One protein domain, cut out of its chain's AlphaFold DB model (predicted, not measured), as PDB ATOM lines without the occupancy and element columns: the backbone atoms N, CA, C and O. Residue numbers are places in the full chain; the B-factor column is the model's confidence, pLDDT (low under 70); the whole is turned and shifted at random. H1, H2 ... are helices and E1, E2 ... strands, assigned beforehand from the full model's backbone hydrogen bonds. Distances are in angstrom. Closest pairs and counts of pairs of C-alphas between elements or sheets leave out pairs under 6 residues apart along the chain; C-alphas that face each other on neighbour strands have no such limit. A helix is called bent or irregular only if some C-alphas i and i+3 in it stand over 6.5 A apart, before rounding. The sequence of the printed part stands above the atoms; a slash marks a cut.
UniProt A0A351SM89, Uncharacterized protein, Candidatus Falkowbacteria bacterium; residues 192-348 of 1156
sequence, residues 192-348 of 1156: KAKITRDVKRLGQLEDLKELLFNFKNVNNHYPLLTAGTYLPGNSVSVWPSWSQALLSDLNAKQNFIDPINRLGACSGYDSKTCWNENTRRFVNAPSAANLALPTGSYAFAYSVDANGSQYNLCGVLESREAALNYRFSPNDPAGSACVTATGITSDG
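Overview. This is residues 192 to 348 of the 1156 residues of an uncharacterized protein of Candidatus Falkowbacteria bacterium (UniProt A0A351SM89). The model has little regular structure: a small three-stranded sheet near the middle of long loops, with long helix H1 passing its E3 edge and short helix H2 packed at its E1 edge. The printed part has 157 residues, 49 in named elements, in the order H1 E1 H2 E2 E3; the class is mixed and the sheet, E1 E2 E3, antiparallel. It is compact, radius of gyration of the C-alphas 14.9 A, spanning 41 by 39 by 26 A.

Along the chain. The strands are E1, residues 234 to 236, E2, 301 to 304, and E3, 311 to 314, ending at C-alpha 314 (152.709, 160.790, 241.822). H1, residues 192 to 219, 40.6 A long, begins at C-alpha 192 (135.512, 147.662, 239.352). H2 is residues 240 to 249.

Arrangement. N 235 and O 302 of E1 and E2 are 2.9 A apart; in the hairpin E2 and E3, N 312 and O 303, 2.8 A. H1 only grazes the sheet; its closest C-alphas to E3 are Leu 205 and Cys 314, 7.5 A. H2 only grazes it too; Ser 235 and Trp 242 are its closest C-alphas to E1, 5.6 A. Every O i to N i+4 pair is within hydrogen-bond range in H1, 3 of 6 in H2, which is only just irregular: C-alphas 244 and 247 are 6.6 A apart.

Size, cuts and confidence. The farthest C-alphas, Asn 278 and Pro 330, are 46.8 A apart. The printed part has no cut; links H1 to E1 and H2 to E2 are long. Residues 287 to 289 and 334 to 348 have pLDDT under 70.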
ATOM      1  N   LYS A 192     135.757 147.543 237.915       92.44
ATOM      2  CA  LYS A 192     135.512 147.662 239.352       92.44
ATOM      3  C   LYS A 192     136.804 147.589 240.167       92.44
ATOM      4  O   LYS A 192     137.047 148.478 240.977       92.44
ATOM      5  N   ALA A 193     137.637 146.570 239.956       93.94
ATOM      6  CA  ALA A 193     138.858 146.388 240.738       93.94
ATOM      7  C   ALA A 193     139.868 147.519 240.493       93.94
ATOM      8  O   ALA A 193     140.455 148.033 241.448       93.94
ATOM      9  N   LYS A 194     139.993 147.981 239.240       92.88
ATOM     10  CA  LYS A 194     140.797 149.159 238.874       92.88
ATOM     11  C   LYS A 194     140.365 150.407 239.648       92.88
ATOM     12  O   LYS A 194     141.198 151.065 240.267       92.88
ATOM     13  N   ILE A 195     139.064 150.708 239.673       93.88
ATOM     14  CA  ILE A 195     138.528 151.865 240.408       93.88
ATOM     15  C   ILE A 195     138.729 151.704 241.918       93.88
ATOM     16  O   ILE A 195     139.105 152.661 242.590       93.88
ATOM     17  N   THR A 196     138.521 150.509 242.472       95.19
ATOM     18  CA  THR A 196     138.756 150.240 243.897       95.19
ATOM     19  C   THR A 196     140.204 150.523 244.302       95.19
ATOM     20  O   THR A 196     140.440 151.205 245.303       95.19
ATOM     21  N   ARG A 197     141.182 150.064 243.509       94.81
ATOM     22  CA  ARG A 197     142.599 150.372 243.739       94.81
ATOM     23  C   ARG A 197     142.890 151.862 243.586       94.81
ATOM     24  O   ARG A 197     143.630 152.406 244.397       94.81
ATOM     25  N   ASP A 198     142.276 152.535 242.620       93.38
ATOM     26  CA  ASP A 198     142.460 153.972 242.405       93.38
ATOM     27  C   ASP A 198     141.902 154.841 243.536       93.38
ATOM     28  O   ASP A 198     142.561 155.798 243.934       93.38
ATOM     29  N   VAL A 199     140.745 154.495 244.111       94.69
ATOM     30  CA  VAL A 199     140.219 155.167 245.316       94.69
ATOM     31  C   VAL A 199     141.222 155.054 246.465       94.69
ATOM     32  O   VAL A 199     141.503 156.039 247.149       94.69
ATOM     33  N   LYS A 200     141.813 153.867 246.647       94.25
ATOM     34  CA  LYS A 200     142.855 153.640 247.651       94.25
ATOM     35  C   LYS A 200     144.129 154.434 247.354       94.25
ATOM     36  O   LYS A 200     144.650 155.089 248.256       94.25
ATOM     37  N   ARG A 201     144.613 154.419 246.105       92.00
ATOM     38  CA  ARG A 201     145.790 155.194 245.679       92.00
ATOM     39  C   ARG A 201     145.605 156.673 245.960       92.00
ATOM     40  O   ARG A 201     146.502 157.306 246.505       92.00
ATOM     41  N   LEU A 202     144.443 157.207 245.598       89.38
ATOM     42  CA  LEU A 202     144.138 158.613 245.774       89.38
ATOM     43  C   LEU A 202     144.102 158.993 247.257       89.38
ATOM     44  O   LEU A 202     144.796 159.925 247.652       89.38
ATOM     45  N   GLY A 203     143.424 158.203 248.095       90.38
ATOM     46  CA  GLY A 203     143.432 158.417 249.543       90.38
ATOM     47  C   GLY A 203     144.838 158.380 250.153       90.38
ATOM     48  O   GLY A 203     145.174 159.231 250.971       90.38
ATOM     49  N   GLN A 204     145.692 157.442 249.728       90.81
ATOM     50  CA  GLN A 204     147.085 157.361 250.189       90.81
ATOM     51  C   GLN A 204     147.937 158.553 249.734       90.81
ATOM     52  O   GLN A 204     148.753 159.052 250.508       90.81
ATOM     53  N   LEU A 205     147.765 159.011 248.491       87.38
ATOM     54  CA  LEU A 205     148.466 160.186 247.975       87.38
ATOM     55  C   LEU A 205     148.073 161.440 248.757       87.38
ATOM     56  O   LEU A 205     148.947 162.219 249.124       87.38
ATOM     57  N   GLU A 206     146.788 161.615 249.059       85.56
ATOM     58  CA  GLU A 206     146.303 162.734 249.866       85.56
ATOM     59  C   GLU A 206     146.864 162.714 251.296       85.56
ATOM     60  O   GLU A 206     147.278 163.755 251.812       85.56
ATOM     61  N   ASP A 207     146.947 161.541 251.924       87.62
ATOM     62  CA  ASP A 207     147.573 161.385 253.241       87.62
ATOM     63  C   ASP A 207     149.077 161.732 253.199       87.62
ATOM     64  O   ASP A 207     149.585 162.438 254.072       87.62
ATOM     65  N   LEU A 208     149.797 161.291 252.160       88.56
ATOM     66  CA  LEU A 208     151.216 161.613 251.970       88.56
ATOM     67  C   LEU A 208     151.454 163.109 251.734       88.56
ATOM     68  O   LEU A 208     152.438 163.648 252.242       88.56
ATOM     69  N   LYS A 209     150.565 163.795 251.006       84.75
ATOM     70  CA  LYS A 209     150.640 165.254 250.814       84.75
ATOM     71  C   LYS A 209     150.581 165.997 252.143       84.75
ATOM     72  O   LYS A 209     151.384 166.898 252.372       84.75
ATOM     73  N   GLU A 210     149.676 165.600 253.036       83.81
ATOM     74  CA  GLU A 210     149.579 166.204 254.368       83.81
ATOM     75  C   GLU A 210     150.848 165.963 255.194       83.81
ATOM     76  O   GLU A 210     151.363 166.882 255.832       83.81
ATOM     77  N   LEU A 211     151.402 164.750 255.145       87.69
ATOM     78  CA  LEU A 211     152.648 164.429 255.842       87.69
ATOM     79  C   LEU A 211     153.830 165.254 255.315       87.69
ATOM     80  O   LEU A 211     154.608 165.785 256.106       87.69
ATOM     81  N   LEU A 212     153.940 165.414 253.995       88.06
ATOM     82  CA  LEU A 212     154.963 166.247 253.358       88.06
ATOM     83  C   LEU A 212     154.811 167.725 253.730       88.06
ATOM     84  O   LEU A 212     155.806 168.387 254.030       88.06
ATOM     85  N   PHE A 213     153.579 168.234 253.753       83.38
ATOM     86  CA  PHE A 213     153.276 169.594 254.192       83.38
ATOM     87  C   PHE A 213     153.704 169.822 255.648       83.38
ATOM     88  O   PHE A 213     154.443 170.764 255.941       83.38
ATOM     89  N   ASN A 214     153.325 168.917 256.552       83.31
ATOM     90  CA  ASN A 214     153.706 168.984 257.962       83.31
ATOM     91  C   ASN A 214     155.226 168.911 258.149       83.31
ATOM     92  O   ASN A 214     155.791 169.678 258.929       83.31
ATOM     93  N   PHE A 215     155.902 168.042 257.394       87.81
ATOM     94  CA  PHE A 215     157.357 167.947 257.414       87.81
ATOM     95  C   PHE A 215     158.017 169.262 256.985       87.81
ATOM     96  O   PHE A 215     158.920 169.740 257.673       87.81
ATOM     97  N   LYS A 216     157.550 169.885 255.893       85.44
ATOM     98  CA  LYS A 216     158.070 171.181 255.437       85.44
ATOM     99  C   LYS A 216     157.825 172.289 256.455       85.44
ATOM    100  O   LYS A 216     158.719 173.098 256.666       85.44
ATOM    101  N   ASN A 217     156.671 172.315 257.116       82.81
ATOM    102  CA  ASN A 217     156.378 173.334 258.129       82.81
ATOM    103  C   ASN A 217     157.319 173.261 259.337       82.81
ATOM    104  O   ASN A 217     157.612 174.284 259.949       82.81
ATOM    105  N   VAL A 218     157.815 172.068 259.669       86.19
ATOM    106  CA  VAL A 218     158.773 171.874 260.766       86.19
ATOM    107  C   VAL A 218     160.216 172.107 260.306       86.19
ATOM    108  O   VAL A 218     161.001 172.710 261.035       86.19
ATOM    109  N   ASN A 219     160.574 171.655 259.101       87.81
ATOM    110  CA  ASN A 219     161.967 171.597 258.642       87.81
ATOM    111  C   ASN A 219     162.347 172.686 257.620       87.81
ATOM    112  O   ASN A 219     163.514 172.813 257.264       87.81
ATOM    113  N   ASN A 220     161.391 173.489 257.147       87.38
ATOM    114  CA  ASN A 220     161.524 174.474 256.059       87.38
ATOM    115  C   ASN A 220     161.940 173.900 254.690       87.38
ATOM    116  O   ASN A 220     162.207 174.657 253.759       87.38
ATOM    117  N   HIS A 221     161.964 172.577 254.542       87.88
ATOM    118  CA  HIS A 221     162.234 171.881 253.288       87.88
ATOM    119  C   HIS A 221     161.495 170.537 253.267       87.88
ATOM    120  O   HIS A 221     161.163 169.991 254.319       87.88
ATOM    121  N   TYR A 222     161.249 169.982 252.081       90.31
ATOM    122  CA  TYR A 222     160.784 168.599 251.918       90.31
ATOM    123  C   TYR A 222     161.948 167.596 252.073       90.31
ATOM    124  O   TYR A 222     163.112 168.001 251.963       90.31
ATOM    125  N   PRO A 223     161.691 166.299 252.333       92.50
ATOM    126  CA  PRO A 223     162.748 165.293 252.462       92.50
ATOM    127  C   PRO A 223     163.665 165.256 251.230       92.50
ATOM    128  O   PRO A 223     163.198 165.006 250.117       92.50
ATOM    129  N   LEU A 224     164.963 165.522 251.428       90.44
ATOM    130  CA  LEU A 224     165.937 165.733 250.345       90.44
ATOM    131  C   LEU A 224     166.483 164.440 249.727       90.44
ATOM    132  O   LEU A 224     166.951 164.460 248.594       90.44
ATOM    133  N   LEU A 225     166.480 163.327 250.470       89.75
ATOM    134  CA  LEU A 225     166.969 162.020 250.008       89.75
ATOM    135  C   LEU A 225     168.358 162.085 249.328       89.75
ATOM    136  O   LEU A 225     168.564 161.551 248.236       89.75
ATOM    137  N   THR A 226     169.323 162.767 249.958       85.69
ATOM    138  CA  THR A 226     170.667 162.999 249.386       85.69
ATOM    139  C   THR A 226     171.523 161.733 249.294       85.69
ATOM    140  O   THR A 226     172.477 161.691 248.519       85.69
ATOM    141  N   ALA A 227     171.204 160.704 250.083       81.44
ATOM    142  CA  ALA A 227     171.863 159.401 250.099       81.44
ATOM    143  C   ALA A 227     170.863 158.302 250.504       81.44
ATOM    144  O   ALA A 227     169.768 158.598 250.977       81.44
ATOM    145  N   GLY A 228     171.232 157.027 250.323       81.50
ATOM    146  CA  GLY A 228     170.379 155.889 250.703       81.50
ATOM    147  C   GLY A 228     169.268 155.554 249.701       81.50
ATOM    148  O   GLY A 228     168.386 154.758 250.002       81.50
ATOM    149  N   THR A 229     169.319 156.134 248.501       89.25
ATOM    150  CA  THR A 229     168.421 155.855 247.377       89.25
ATOM    151  C   THR A 229     169.227 155.634 246.093       89.25
ATOM    152  O   THR A 229     170.383 156.052 246.017       89.25
ATOM    153  N   TYR A 230     168.640 154.980 245.086       90.00
ATOM    154  CA  TYR A 230     169.299 154.728 243.797       90.00
ATOM    155  C   TYR A 230     169.565 156.024 243.016       90.00
ATOM    156  O   TYR A 230     170.598 156.163 242.364       90.00
ATOM    157  N   LEU A 231     168.653 156.997 243.114       89.38
ATOM    158  CA  LEU A 231     168.782 158.324 242.513       89.38
ATOM    159  C   LEU A 231     168.609 159.398 243.595       89.38
ATOM    160  O   LEU A 231     167.523 159.460 244.176       89.38
ATOM    161  N   PRO A 232     169.614 160.256 243.860       89.31
ATOM    162  CA  PRO A 232     169.482 161.347 244.828       89.31
ATOM    163  C   PRO A 232     168.233 162.195 244.568       89.31
ATOM    164  O   PRO A 232     167.891 162.460 243.412       89.31
ATOM    165  N   GLY A 233     167.533 162.583 245.635       89.00
ATOM    166  CA  GLY A 233     166.292 163.355 245.545       89.00
ATOM    167  C   GLY A 233     165.080 162.580 245.027       89.00
ATOM    168  O   GLY A 233     164.039 163.183 244.786       89.00
ATOM    169  N   ASN A 234     165.186 161.263 244.831       89.75
ATOM    170  CA  ASN A 234     164.099 160.448 244.299       89.75
ATOM    171  C   ASN A 234     163.872 159.190 245.139       89.75
ATOM    172  O   ASN A 234     164.818 158.571 245.630       89.75
ATOM    173  N   SER A 235     162.619 158.767 245.256       92.69
ATOM    174  CA  SER A 235     162.247 157.468 245.810       92.69
ATOM    175  C   SER A 235     161.007 156.922 245.115       92.69
ATOM    176  O   SER A 235     160.139 157.677 244.688       92.69
ATOM    177  N   VAL A 236     160.926 155.601 245.001       92.44
ATOM    178  CA  VAL A 236     159.798 154.885 244.400       92.44
ATOM    179  C   VAL A 236     159.318 153.847 245.406       92.44
ATOM    180  O   VAL A 236     160.157 153.242 246.062       92.44
ATOM    181  N   SER A 237     158.015 153.578 245.510       93.69
ATOM    182  CA  SER A 237     157.443 152.655 246.512       93.69
ATOM    183  C   SER A 237     157.953 151.208 246.450       93.69
ATOM    184  O   SER A 237     157.768 150.439 247.394       93.69
ATOM    185  N   VAL A 238     158.628 150.841 245.359       92.38
ATOM    186  CA  VAL A 238     159.309 149.548 245.175       92.38
ATOM    187  C   VAL A 238     160.738 149.560 245.750       92.38
ATOM    188  O   VAL A 238     161.307 148.511 246.047       92.38
ATOM    189  N   TRP A 239     161.347 150.735 245.917       93.38
ATOM    190  CA  TRP A 239     162.706 150.886 246.430       93.38
ATOM    191  C   TRP A 239     162.744 150.868 247.966       93.38
ATOM    192  O   TRP A 239     161.865 151.441 248.610       93.38
ATOM    193  N   PRO A 240     163.816 150.327 248.581       93.62
ATOM    194  CA  PRO A 240     163.991 150.370 250.036       93.62
ATOM    195  C   PRO A 240     163.995 151.791 250.615       93.62
ATOM    196  O   PRO A 240     163.554 151.994 251.743       93.62
ATOM    197  N   SER A 241     164.445 152.783 249.836       93.88
ATOM    198  CA  SER A 241     164.478 154.189 250.259       93.88
ATOM    199  C   SER A 241     163.097 154.766 250.561       93.88
ATOM    200  O   SER A 241     162.996 155.737 251.307       93.88
ATOM    201  N   TRP A 242     162.030 154.165 250.031       94.81
ATOM    202  CA  TRP A 242     160.671 154.603 250.305       94.81
ATOM    203  C   TRP A 242     160.304 154.379 251.767       94.81
ATOM    204  O   TRP A 242     159.957 155.318 252.473       94.81
ATOM    205  N   SER A 243     160.454 153.147 252.252       92.06
ATOM    206  CA  SER A 243     160.151 152.779 253.637       92.06
ATOM    207  C   SER A 243     161.214 153.262 254.623       92.06
ATOM    208  O   SER A 243     160.884 153.768 255.697       92.06
ATOM    209  N   GLN A 244     162.491 153.120 254.258       91.25
ATOM    210  CA  GLN A 244     163.622 153.310 255.171       91.25
ATOM    211  C   GLN A 244     164.096 154.759 255.287       91.25
ATOM    212  O   GLN A 244     164.697 155.099 256.302       91.25
ATOM    213  N   ALA A 245     163.848 155.598 254.278       92.06
ATOM    214  CA  ALA A 245     164.216 157.012 254.310       92.06
ATOM    215  C   ALA A 245     162.967 157.897 254.276       92.06
ATOM    216  O   ALA A 245     162.637 158.506 255.286       92.06
ATOM    217  N   LEU A 246     162.211 157.903 253.172       93.69
ATOM    218  CA  LEU A 246     161.100 158.844 252.983       93.69
ATOM    219  C   LEU A 246     160.002 158.696 254.049       93.69
ATOM    220  O   LEU A 246     159.692 159.653 254.751       93.69
ATOM    221  N   LEU A 247     159.415 157.506 254.202       93.94
ATOM    222  CA  LEU A 247     158.348 157.283 255.184       93.94
ATOM    223  C   LEU A 247     158.858 157.387 256.626       93.94
ATOM    224  O   LEU A 247     158.100 157.793 257.505       93.94
ATOM    225  N   SER A 248     160.129 157.053 256.870       91.06
ATOM    226  CA  SER A 248     160.760 157.227 258.180       91.06
ATOM    227  C   SER A 248     160.889 158.708 258.547       91.06
ATOM    228  O   SER A 248     160.503 159.090 259.648       91.06
ATOM    229  N   ASP A 249     161.359 159.550 257.620       90.56
ATOM    230  CA  ASP A 249     161.470 161.003 257.805       90.56
ATOM    231  C   ASP A 249     160.097 161.646 258.044       90.56
ATOM    232  O   ASP A 249     159.951 162.543 258.873       90.56
ATOM    233  N   LEU A 250     159.067 161.148 257.355       91.31
ATOM    234  CA  LEU A 250     157.685 161.599 257.513       91.31
ATOM    235  C   LEU A 250     156.992 161.057 258.774       91.31
ATOM    236  O   LEU A 250     155.844 161.423 259.028       91.31
ATOM    237  N   ASN A 251     157.640 160.176 259.546       89.69
ATOM    238  CA  ASN A 251     157.018 159.421 260.641       89.69
ATOM    239  C   ASN A 251     155.697 158.741 260.204       89.69
ATOM    240  O   ASN A 251     154.688 158.733 260.915       89.69
ATOM    241  N   ALA A 252     155.695 158.216 258.981       87.56
ATOM    242  CA  ALA A 252     154.530 157.671 258.308       87.56
ATOM    243  C   ALA A 252     154.402 156.156 258.522       87.56
ATOM    244  O   ALA A 252     155.370 155.442 258.798       87.56
ATOM    245  N   LYS A 253     153.186 155.630 258.339       83.00
ATOM    246  CA  LYS A 253     152.957 154.179 258.347       83.00
ATOM    247  C   LYS A 253     153.652 153.523 257.152       83.00
ATOM    248  O   LYS A 253     153.587 154.011 256.031       83.00
ATOM    249  N   GLN A 254     154.242 152.352 257.369       82.94
ATOM    250  CA  GLN A 254     155.021 151.638 256.347       82.94
ATOM    251  C   GLN A 254     154.180 151.049 255.195       82.94
ATOM    252  O   GLN A 254     154.728 150.528 254.231       82.94
ATOM    253  N   ASN A 255     152.848 151.122 255.274       84.00
ATOM    254  CA  ASN A 255     151.918 150.581 254.281       84.00
ATOM    255  C   ASN A 255     151.470 151.602 253.214       84.00
ATOM    256  O   ASN A 255     150.552 151.302 252.450       84.00
ATOM    257  N   PHE A 256     152.086 152.788 253.145       90.81
ATOM    258  CA  PHE A 256     151.873 153.750 252.055       90.81
ATOM    259  C   PHE A 256     152.575 153.293 250.770       90.81
ATOM    260  O   PHE A 256     153.545 153.898 250.331       90.81
ATOM    261  N   ILE A 257     152.105 152.202 250.176       92.56
ATOM    262  CA  ILE A 257     152.593 151.659 248.903       92.56
ATOM    263  C   ILE A 257     151.429 151.515 247.925       92.56
ATOM    264  O   ILE A 257     150.286 151.341 248.357       92.56
ATOM    265  N   ASP A 258     151.730 151.565 246.625       92.25
ATOM    266  CA  ASP A 258     150.742 151.288 245.580       92.25
ATOM    267  C   ASP A 258     150.122 149.891 245.799       92.25
ATOM    268  O   ASP A 258     150.847 148.971 246.178       92.25
ATOM    269  N   PRO A 259     148.814 149.680 245.568       92.75
ATOM    270  CA  PRO A 259     148.193 148.366 245.746       92.75
ATOM    271  C   PRO A 259     148.852 147.224 244.952       92.75
ATOM    272  O   PRO A 259     148.856 146.091 245.427       92.75
ATOM    273  N   ILE A 260     149.411 147.512 243.770       92.56
ATOM    274  CA  ILE A 260     150.130 146.541 242.930       92.56
ATOM    275  C   ILE A 260     151.641 146.573 243.227       92.56
ATOM    276  O   ILE A 260     152.290 145.530 243.199       92.56
ATOM    277  N   ASN A 261     152.193 147.757 243.505       92.88
ATOM    278  CA  ASN A 261     153.596 148.017 243.860       92.88
ATOM    279  C   ASN A 261     154.648 147.311 242.978       92.88
ATOM    280  O   ASN A 261     155.485 146.555 243.476       92.88
ATOM    281  N   ARG A 262     154.631 147.573 241.666       90.12
ATOM    282  CA  ARG A 262     155.587 147.001 240.700       90.12
ATOM    283  C   ARG A 262     156.067 148.023 239.675       90.12
ATOM    284  O   ARG A 262     155.349 148.966 239.341       90.12
ATOM    285  N   LEU A 263     157.238 147.777 239.096       88.69
ATOM    286  CA  LEU A 263     157.720 148.501 237.918       88.69
ATOM    287  C   LEU A 263     157.446 147.713 236.631       88.69
ATOM    288  O   LEU A 263     157.373 146.486 236.644       88.69
ATOM    289  N   GLY A 264     157.265 148.445 235.533       85.88
ATOM    290  CA  GLY A 264     157.119 147.891 234.190       85.88
ATOM    291  C   GLY A 264     158.439 147.372 233.614       85.88
ATOM    292  O   GLY A 264     159.496 147.474 234.237       85.88
ATOM    293  N   ALA A 265     158.386 146.838 232.395       83.94
ATOM    294  CA  ALA A 265     159.550 146.239 231.748       83.94
ATOM    295  C   ALA A 265     160.698 147.248 231.533       83.94
ATOM    296  O   ALA A 265     160.512 148.323 230.959       83.94
ATOM    297  N   CYS A 266     161.909 146.870 231.948       85.88
ATOM    298  CA  CYS A 266     163.122 147.682 231.833       85.88
ATOM    299  C   CYS A 266     164.321 146.831 231.380       85.88
ATOM    300  O   CYS A 266     165.190 146.442 232.156       85.88
ATOM    301  N   SER A 267     164.356 146.520 230.081       84.56
ATOM    302  CA  SER A 267     165.374 145.650 229.478       84.56
ATOM    303  C   SER A 267     166.800 146.178 229.682       84.56
ATOM    304  O   SER A 267     167.091 147.332 229.371       84.56
ATOM    305  N   GLY A 268     167.708 145.316 230.153       85.38
ATOM    306  CA  GLY A 268     169.101 145.677 230.458       85.38
ATOM    307  C   GLY A 268     169.312 146.312 231.840       85.38
ATOM    308  O   GLY A 268     170.423 146.754 232.145       85.38
ATOM    309  N   TYR A 269     168.269 146.347 232.670       90.12
ATOM    310  CA  TYR A 269     168.282 146.798 234.061       90.12
ATOM    311  C   TYR A 269     167.757 145.670 234.964       90.12
ATOM    312  O   TYR A 269     167.222 144.672 234.478       90.12
ATOM    313  N   ASP A 270     167.924 145.808 236.278       88.44
ATOM    314  CA  ASP A 270     167.301 144.900 237.240       88.44
ATOM    315  C   ASP A 270     165.767 144.981 237.138       88.44
ATOM    316  O   ASP A 270     165.193 146.067 237.178       88.44
ATOM    317  N   SER A 271     165.091 143.838 237.013       82.56
ATOM    318  CA  SER A 271     163.650 143.779 236.713       82.56
ATOM    319  C   SER A 271     162.744 144.238 237.860       82.56
ATOM    320  O   SER A 271     161.550 144.453 237.647       82.56
ATOM    321  N   LYS A 272     163.283 144.387 239.078       85.81
ATOM    322  CA  LYS A 272     162.534 144.851 240.255       85.81
ATOM    323  C   LYS A 272     162.729 146.341 240.497       85.81
ATOM    324  O   LYS A 272     161.784 147.040 240.842       85.81
ATOM    325  N   THR A 273     163.949 146.833 240.324       90.38
ATOM    326  CA  THR A 273     164.339 148.207 240.671       90.38
ATOM    327  C   THR A 273     164.473 149.121 239.459       90.38
ATOM    328  O   THR A 273     164.486 150.341 239.627       90.38
ATOM    329  N   CYS A 274     164.579 148.553 238.253       90.75
ATOM    330  CA  CYS A 274     164.946 149.220 237.003       90.75
ATOM    331  C   CYS A 274     166.235 150.051 237.097       90.75
ATOM    332  O   CYS A 274     166.435 151.022 236.361       90.75
ATOM    333  N   TRP A 275     167.126 149.631 237.997       92.25
ATOM    334  CA  TRP A 275     168.457 150.176 238.194       92.25
ATOM    335  C   TRP A 275     169.504 149.290 237.521       92.25
ATOM    336  O   TRP A 275     169.404 148.062 237.524       92.25
ATOM    337  N   ASN A 276     170.525 149.909 236.936       92.25
ATOM    338  CA  ASN A 276     171.683 149.206 236.408       92.25
ATOM    339  C   ASN A 276     172.907 149.573 237.242       92.25
ATOM    340  O   ASN A 276     173.416 150.691 237.169       92.25
ATOM    341  N   GLU A 277     173.391 148.599 238.009       90.38
ATOM    342  CA  GLU A 277     174.506 148.788 238.937       90.38
ATOM    343  C   GLU A 277     175.825 149.119 238.221       90.38
ATOM    344  O   GLU A 277     176.627 149.910 238.715       90.38
ATOM    345  N   ASN A 278     176.029 148.586 237.013       91.75
ATOM    346  CA  ASN A 278     177.257 148.799 236.247       91.75
ATOM    347  C   ASN A 278     177.331 150.212 235.661       91.75
ATOM    348  O   ASN A 278     178.396 150.827 235.646       91.75
ATOM    349  N   THR A 279     176.208 150.735 235.159       91.31
ATOM    350  CA  THR A 279     176.149 152.077 234.558       91.31
ATOM    351  C   THR A 279     175.744 153.162 235.552       91.31
ATOM    352  O   THR A 279     175.863 154.342 235.224       91.31
ATOM    353  N   ARG A 280     175.295 152.775 236.756       89.69
ATOM    354  CA  ARG A 280     174.721 153.646 237.793       89.69
ATOM    355  C   ARG A 280     173.625 154.554 237.240       89.69
ATOM    356  O   ARG A 280     173.631 155.769 237.448       89.69
ATOM    357  N   ARG A 281     172.718 153.961 236.467       90.44
ATOM    358  CA  ARG A 281     171.605 154.657 235.816       90.44
ATOM    359  C   ARG A 281     170.295 153.932 236.068       90.44
ATOM    360  O   ARG A 281     170.243 152.703 236.097       90.44
ATOM    361  N   PHE A 282     169.239 154.722 236.191       90.75
ATOM    362  CA  PHE A 282     167.865 154.255 236.068       90.75
ATOM    363  C   PHE A 282     167.467 154.207 234.587       90.75
ATOM    364  O   PHE A 282     168.039 154.941 233.777       90.75
ATOM    365  N   VAL A 283     166.495 153.358 234.239       88.12
ATOM    366  CA  VAL A 283     166.051 153.147 232.846       88.12
ATOM    367  C   VAL A 283     165.676 154.445 232.125       88.12
ATOM    368  O   VAL A 283     166.031 154.628 230.962       88.12
ATOM    369  N   ASN A 284     165.025 155.368 232.835       86.38
ATOM    370  CA  ASN A 284     164.674 156.690 232.333       86.38
ATOM    371  C   ASN A 284     165.549 157.755 233.004       86.38
ATOM    372  O   ASN A 284     165.827 157.689 234.201       86.38
ATOM    373  N   ALA A 285     165.972 158.766 232.247       79.06
ATOM    374  CA  ALA A 285     166.693 159.889 232.835       79.06
ATOM    375  C   ALA A 285     165.742 160.712 233.732       79.06
ATOM    376  O   ALA A 285     164.642 161.045 233.280       79.06
ATOM    377  N   PRO A 286     166.135 161.061 234.973       75.19
ATOM    378  CA  PRO A 286     165.343 161.959 235.804       75.19
ATOM    379  C   PRO A 286     165.293 163.349 235.160       75.19
ATOM    380  O   PRO A 286     166.308 163.849 234.666       75.19
ATOM    381  N   SER A 287     164.119 163.978 235.162       69.31
ATOM    382  CA  SER A 287     163.991 165.394 234.828       69.31
ATOM    383  C   SER A 287     164.109 166.235 236.104       69.31
ATOM    384  O   SER A 287     163.989 165.713 237.212       69.31
ATOM    385  N   ALA A 288     164.308 167.548 235.968       59.62
ATOM    386  CA  ALA A 288     164.294 168.454 237.120       59.62
ATOM    387  C   ALA A 288     162.927 168.508 237.841       59.62
ATOM    388  O   ALA A 288     162.858 169.016 238.953       59.62
ATOM    389  N   ALA A 289     161.854 168.005 237.215       62.84
ATOM    390  CA  ALA A 289     160.481 168.119 237.707       62.84
ATOM    391  C   ALA A 289     159.837 166.777 238.103       62.84
ATOM    392  O   ALA A 289     158.845 166.782 238.831       62.84
ATOM    393  N   ASN A 290     160.336 165.633 237.614       75.31
ATOM    394  CA  ASN A 290     159.766 164.309 237.883       75.31
ATOM    395  C   ASN A 290     160.691 163.141 237.485       75.31
ATOM    396  O   ASN A 290     161.523 163.253 236.580       75.31
ATOM    397  N   LEU A 291     160.462 161.979 238.103       84.00
ATOM    398  CA  LEU A 291     160.992 160.688 237.661       84.00
ATOM    399  C   LEU A 291     159.945 159.942 236.822       84.00
ATOM    400  O   LEU A 291     158.917 159.508 237.340       84.00
ATOM    401  N   ALA A 292     160.208 159.773 235.525       84.62
ATOM    402  CA  ALA A 292     159.343 158.984 234.650       84.62
ATOM    403  C   ALA A 292     159.561 157.480 234.889       84.62
ATOM    404  O   ALA A 292     160.676 156.982 234.714       84.62
ATOM    405  N   LEU A 293     158.514 156.735 235.244       86.94
ATOM    406  CA  LEU A 293     158.572 155.279 235.390       86.94
ATOM    407  C   LEU A 293     158.350 154.589 234.028       86.94
ATOM    408  O   LEU A 293     157.660 155.137 233.164       86.94
ATOM    409  N   PRO A 294     158.927 153.395 233.798       86.06
ATOM    410  CA  PRO A 294     158.681 152.638 232.571       86.06
ATOM    411  C   PRO A 294     157.194 152.283 232.396       86.06
ATOM    412  O   PRO A 294     156.452 152.132 233.370       86.06
ATOM    413  N   THR A 295     156.748 152.140 231.148       81.69
ATOM    414  CA  THR A 295     155.357 151.797 230.814       81.69
ATOM    415  C   THR A 295     154.918 150.510 231.517       81.69
ATOM    416  O   THR A 295     155.640 149.517 231.508       81.69
ATOM    417  N   GLY A 296     153.723 150.520 232.118       79.56
ATOM    418  CA  GLY A 296     153.185 149.386 232.884       79.56
ATOM    419  C   GLY A 296     153.616 149.321 234.352       79.56
ATOM    420  O   GLY A 296     153.340 148.321 235.021       79.56
ATOM    421  N   SER A 297     154.265 150.376 234.855       86.50
ATOM    422  CA  SER A 297     154.558 150.545 236.282       86.50
ATOM    423  C   SER A 297     153.312 150.953 237.073       86.50
ATOM    424  O   SER A 297     152.590 151.862 236.668       86.50
ATOM    425  N   TYR A 298     153.132 150.339 238.239       88.81
ATOM    426  CA  TYR A 298     152.145 150.702 239.256       88.81
ATOM    427  C   TYR A 298     152.878 150.883 240.583       88.81
ATOM    428  O   TYR A 298     153.065 149.938 241.350       88.81
ATOM    429  N   ALA A 299     153.385 152.090 240.801       90.25
ATOM    430  CA  ALA A 299     154.155 152.463 241.976       90.25
ATOM    431  C   ALA A 299     153.953 153.951 242.261       90.25
ATOM    432  O   ALA A 299     153.674 154.731 241.345       90.25
ATOM    433  N   PHE A 300     154.146 154.350 243.516       90.50
ATOM    434  CA  PHE A 300     154.283 155.762 243.846       90.50
ATOM    435  C   PHE A 300     155.715 156.216 243.591       90.50
ATOM    436  O   PHE A 300     156.657 155.478 243.875       90.50
ATOM    437  N   ALA A 301     155.881 157.431 243.078       90.00
ATOM    438  CA  ALA A 301     157.177 158.065 242.910       90.00
ATOM    439  C   ALA A 301     157.177 159.448 243.562       90.00
ATOM    440  O   ALA A 301     156.233 160.226 243.421       90.00
ATOM    441  N   TYR A 302     158.253 159.722 244.287       90.19
ATOM    442  CA  TYR A 302     158.546 160.986 244.932       90.19
ATOM    443  C   TYR A 302     159.846 161.540 244.350       90.19
ATOM    444  O   TYR A 302     160.854 160.831 244.292       90.19
ATOM    445  N   SER A 303     159.822 162.807 243.954       87.31
ATOM    446  CA  SER A 303     160.978 163.568 243.490       87.31
ATOM    447  C   SER A 303     161.006 164.920 244.196       87.31
ATOM    448  O   SER A 303     159.958 165.515 244.432       87.31
ATOM    449  N   VAL A 304     162.191 165.432 244.503       85.75
ATOM    450  CA  VAL A 304     162.376 166.738 245.148       85.75
ATOM    451  C   VAL A 304     163.450 167.542 244.423       85.75
ATOM    452  O   VAL A 304     164.400 166.974 243.880       85.75
ATOM    453  N   ASP A 305     163.301 168.868 244.401       83.88
ATOM    454  CA  ASP A 305     164.367 169.741 243.911       83.88
ATOM    455  C   ASP A 305     165.583 169.748 244.858       83.88
ATOM    456  O   ASP A 305     165.517 169.328 246.016       83.88
ATOM    457  N   ALA A 306     166.721 170.245 244.368       84.31
ATOM    458  CA  ALA A 306     167.977 170.247 245.121       84.31
ATOM    459  C   ALA A 306     167.916 171.023 246.453       84.31
ATOM    460  O   ALA A 306     168.740 170.779 247.333       84.31
ATOM    461  N   ASN A 307     166.960 171.946 246.599       83.94
ATOM    462  CA  ASN A 307     166.805 172.798 247.777       83.94
ATOM    463  C   ASN A 307     165.673 172.322 248.705       83.94
ATOM    464  O   ASN A 307     165.422 172.963 249.725       83.94
ATOM    465  N   GLY A 308     164.946 171.259 248.353       85.19
ATOM    466  CA  GLY A 308     163.758 170.824 249.082       85.19
ATOM    467  C   GLY A 308     162.614 171.836 249.052       85.19
ATOM    468  O   GLY A 308     161.750 171.800 249.927       85.19
ATOM    469  N   SER A 309     162.607 172.767 248.097       82.06
ATOM    470  CA  SER A 309     161.614 173.848 248.027       82.06
ATOM    471  C   SER A 309     160.309 173.380 247.382       82.06
ATOM    472  O   SER A 309     159.222 173.766 247.833       82.06
ATOM    473  N   GLN A 310     160.422 172.507 246.379       79.12
ATOM    474  CA  GLN A 310     159.331 171.860 245.658       79.12
ATOM    475  C   GLN A 310     159.507 170.339 245.651       79.12
ATOM    476  O   GLN A 310     160.628 169.830 245.597       79.12
ATOM    477  N   TYR A 311     158.383 169.625 245.668       84.00
ATOM    478  CA  TYR A 311     158.335 168.182 245.461       84.00
ATOM    479  C   TYR A 311     157.349 167.836 244.346       84.00
ATOM    480  O   TYR A 311     156.466 168.625 244.008       84.00
ATOM    481  N   ASN A 312     157.501 166.628 243.820       83.31
ATOM    482  CA  ASN A 312     156.541 165.949 242.977       83.31
ATOM    483  C   ASN A 312     156.241 164.590 243.608       83.31
ATOM    484  O   ASN A 312     157.152 163.800 243.846       83.31
ATOM    485  N   LEU A 313     154.968 164.339 243.890       85.94
ATOM    486  CA  LEU A 313     154.469 163.042 244.320       85.94
ATOM    487  C   LEU A 313     153.438 162.571 243.304       85.94
ATOM    488  O   LEU A 313     152.516 163.319 242.973       85.94
ATOM    489  N   CYS A 314     153.579 161.332 242.848       82.75
ATOM    490  CA  CYS A 314     152.709 160.790 241.822       82.75
ATOM    491  C   CYS A 314     152.468 159.289 241.942       82.75
ATOM    492  O   CYS A 314     153.288 158.542 242.469       82.75
ATOM    493  N   GLY A 315     151.327 158.863 241.402       85.81
ATOM    494  CA  GLY A 315     150.927 157.472 241.203       85.81
ATOM    495  C   GLY A 315     150.128 157.334 239.910       85.81
ATOM    496  O   GLY A 315     149.670 158.337 239.355       85.81
ATOM    497  N   VAL A 316     149.985 156.103 239.419       84.12
ATOM    498  CA  VAL A 316     149.263 155.792 238.174       84.12
ATOM    499  C   VAL A 316     147.833 155.378 238.504       84.12
ATOM    500  O   VAL A 316     147.637 154.437 239.269       84.12
ATOM    501  N   LEU A 317     146.845 156.064 237.919       86.44
ATOM    502  CA  LEU A 317     145.438 155.678 238.023       86.44
ATOM    503  C   LEU A 317     145.027 154.799 236.836       86.44
ATOM    504  O   LEU A 317     145.083 155.236 235.683       86.44
ATOM    505  N   GLU A 318     144.585 153.579 237.121       88.44
ATOM    506  CA  GLU A 318     144.152 152.589 236.123       88.44
ATOM    507  C   GLU A 318     142.848 153.007 235.426       88.44
ATOM    508  O   GLU A 318     142.668 152.822 234.226       88.44
ATOM    509  N   SER A 319     141.936 153.635 236.162       88.44
ATOM    510  CA  SER A 319     140.642 154.122 235.674       88.44
ATOM    511  C   SER A 319     140.764 155.269 234.662       88.44
ATOM    512  O   SER A 319     139.851 155.489 233.862       88.44
ATOM    513  N   ARG A 320     141.912 155.963 234.639       84.50
ATOM    514  CA  ARG A 320     142.226 157.055 233.703       84.50
ATOM    515  C   ARG A 320     142.872 156.600 232.399       84.50
ATOM    516  O   ARG A 320     143.116 157.441 231.533       84.50
ATOM    517  N   GLU A 321     143.155 155.308 232.239       81.44
ATOM    518  CA  GLU A 321     143.624 154.754 230.967       81.44
ATOM    519  C   GLU A 321     142.706 155.199 229.821       81.44
ATOM    520  O   GLU A 321     141.488 155.245 229.983       81.44
ATOM    521  N   ALA A 322     143.273 155.509 228.650       77.94
ATOM    522  CA  ALA A 322     142.523 156.085 227.528       77.94
ATOM    523  C   ALA A 322     141.296 155.249 227.107       77.94
ATOM    524  O   ALA A 322     140.298 155.805 226.657       77.94
ATOM    525  N   ALA A 323     141.355 153.925 227.290       80.50
ATOM    526  CA  ALA A 323     140.241 153.018 227.022       80.50
ATOM    527  C   ALA A 323     139.064 153.191 228.005       80.50
ATOM    528  O   ALA A 323     137.906 153.027 227.622       80.50
ATOM    529  N   LEU A 324     139.349 153.536 229.265       85.88
ATOM    530  CA  LEU A 324     138.353 153.683 230.324       85.88
ATOM    531  C   LEU A 324     137.903 155.140 230.468       85.88
ATOM    532  O   LEU A 324     136.708 155.406 230.349       85.88
ATOM    533  N   ASN A 325     138.848 156.075 230.607       88.19
ATOM    534  CA  ASN A 325     138.642 157.525 230.718       88.19
ATOM    535  C   ASN A 325     137.668 157.943 231.839       88.19
ATOM    536  O   ASN A 325     136.854 158.845 231.642       88.19
ATOM    537  N   TYR A 326     137.742 157.298 233.005       90.25
ATOM    538  CA  TYR A 326     137.019 157.770 234.184       90.25
ATOM    539  C   TYR A 326     137.714 158.977 234.825       90.25
ATOM    540  O   TYR A 326     138.941 159.109 234.783       90.25
ATOM    541  N   ARG A 327     136.919 159.857 235.437       89.56
ATOM    542  CA  ARG A 327     137.379 161.057 236.154       89.56
ATOM    543  C   ARG A 327     136.761 161.111 237.544       89.56
ATOM    544  O   ARG A 327     135.604 160.743 237.710       89.56
ATOM    545  N   PHE A 328     137.520 161.566 238.528       88.69
ATOM    546  CA  PHE A 328     137.028 161.796 239.880       88.69
ATOM    547  C   PHE A 328     136.253 163.115 239.948       88.69
ATOM    548  O   PHE A 328     136.515 164.044 239.187       88.69
ATOM    549  N   SER A 329     135.261 163.196 240.827       84.00
ATOM    550  CA  SER A 329     134.489 164.415 241.043       84.00
ATOM    551  C   SER A 329     133.931 164.496 242.465       84.00
ATOM    552  O   SER A 329     133.531 163.470 243.030       84.00
ATOM    553  N   PRO A 330     133.823 165.714 243.025       74.00
ATOM    554  CA  PRO A 330     134.529 166.931 242.586       74.00
ATOM    555  C   PRO A 330     136.051 166.772 242.772       74.00
ATOM    556  O   PRO A 330     136.490 165.726 243.218       74.00
ATOM    557  N   ASN A 331     136.845 167.785 242.417       72.94
ATOM    558  CA  ASN A 331     138.300 167.798 242.639       72.94
ATOM    559  C   ASN A 331     139.085 166.692 241.906       72.94
ATOM    560  O   ASN A 331     139.992 166.088 242.477       72.94
ATOM    561  N   ASP A 332     138.780 166.473 240.619       80.75
ATOM    562  CA  ASP A 332     139.554 165.561 239.767       80.75
ATOM    563  C   ASP A 332     141.059 165.890 239.856       80.75
ATOM    564  O   ASP A 332     141.468 166.984 239.449       80.75
ATOM    565  N   PRO A 333     141.910 164.988 240.372       74.94
ATOM    566  CA  PRO A 333     143.302 165.340 240.625       74.94
ATOM    567  C   PRO A 333     144.056 165.688 239.331       74.94
ATOM    568  O   PRO A 333     143.909 165.000 238.317       74.94
ATOM    569  N   ALA A 334     144.891 166.728 239.338       69.38
ATOM    570  CA  ALA A 334     145.609 167.165 238.137       69.38
ATOM    571  C   ALA A 334     146.470 166.038 237.541       69.38
ATOM    572  O   ALA A 334     147.132 165.313 238.277       69.38
ATOM    573  N   GLY A 335     146.463 165.889 236.214       64.31
ATOM    574  CA  GLY A 335     147.271 164.889 235.510       64.31
ATOM    575  C   GLY A 335     148.783 165.061 235.747       64.31
ATOM    576  O   GLY A 335     149.284 166.177 235.708       64.31
ATOM    577  N   SER A 336     149.525 163.964 235.915       62.81
ATOM    578  CA  SER A 336     150.987 163.919 236.055       62.81
ATOM    579  C   SER A 336     151.640 163.097 234.961       62.81
ATOM    580  O   SER A 336     151.129 162.068 234.521       62.81
ATOM    581  N   ALA A 337     152.827 163.542 234.564       57.53
ATOM    582  CA  ALA A 337     153.668 162.906 233.563       57.53
ATOM    583  C   ALA A 337     154.576 161.789 234.120       57.53
ATOM    584  O   ALA A 337     155.483 161.355 233.415       57.53
ATOM    585  N   CYS A 338     154.390 161.325 235.365       62.22
ATOM    586  CA  CYS A 338     155.220 160.251 235.934       62.22
ATOM    587  C   CYS A 338     155.123 158.921 235.174       62.22
ATOM    588  O   CYS A 338     156.098 158.182 235.116       62.22
ATOM    589  N   VAL A 339     153.981 158.649 234.544       57.97
ATOM    590  CA  VAL A 339     153.815 157.669 233.464       57.97
ATOM    591  C   VAL A 339     152.829 158.311 232.490       57.97
ATOM    592  O   VAL A 339     151.841 158.888 232.934       57.97
ATOM    593  N   THR A 340     153.146 158.303 231.194       48.66
ATOM    594  CA  THR A 340     152.337 158.823 230.067       48.66
ATOM    595  C   THR A 340     150.893 159.247 230.418       48.66
ATOM    596  O   THR A 340     150.019 158.403 230.563       48.66
ATOM    597  N   ALA A 341     150.650 160.562 230.512       42.88
ATOM    598  CA  ALA A 341     149.345 161.250 230.507       42.88
ATOM    599  C   ALA A 341     148.266 160.910 231.576       42.88
ATOM    600  O   ALA A 341     147.203 161.533 231.533       42.88
ATOM    601  N   THR A 342     148.492 160.007 232.542       42.19
ATOM    602  CA  THR A 342     147.452 159.588 233.520       42.19
ATOM    603  C   THR A 342     147.816 159.730 235.001       42.19
ATOM    604  O   THR A 342     146.977 159.423 235.850       42.19
ATOM    605  N   GLY A 343     149.021 160.199 235.346       49.12
ATOM    606  CA  GLY A 343     149.438 160.316 236.747       49.12
ATOM    607  C   GLY A 343     148.672 161.396 237.526       49.12
ATOM    608  O   GLY A 343     147.864 162.116 236.948       49.12
ATOM    609  N   ILE A 344     148.965 161.562 238.818       53.09
ATOM    610  CA  ILE A 344     148.558 162.741 239.608       53.09
ATOM    611  C   ILE A 344     149.795 163.501 240.095       53.09
ATOM    612  O   ILE A 344     150.759 162.846 240.473       53.09
ATOM    613  N   THR A 345     149.819 164.839 240.046       51.66
ATOM    614  CA  THR A 345     150.868 165.667 240.684       51.66
ATOM    615  C   THR A 345     150.256 166.522 241.782       51.66
ATOM    616  O   THR A 345     149.188 167.099 241.594       51.66
ATOM    617  N   SER A 346     150.968 166.668 242.898       53.12
ATOM    618  CA  SER A 346     150.876 167.857 243.754       53.12
ATOM    619  C   SER A 346     152.197 168.599 243.682       53.12
ATOM    620  O   SER A 346     153.207 168.082 244.160       53.12
ATOM    621  N   ASP A 347     152.198 169.772 243.069       51.66
ATOM    622  CA  ASP A 347     153.294 170.721 243.128       51.66
ATOM    623  C   ASP A 347     153.133 171.617 244.363       51.66
ATOM    624  O   ASP A 347     152.068 172.145 244.663       51.66
ATOM    625  N   GLY A 348     154.215 171.769 245.126       45.78
ATOM    626  CA  GLY A 348     154.247 172.573 246.349       45.78
ATOM    627  C   GLY A 348     154.281 174.084 246.097       45.78
ATOM    628  O   GLY A 348     155.139 174.761 246.669       45.78
TER     629      GLY A 348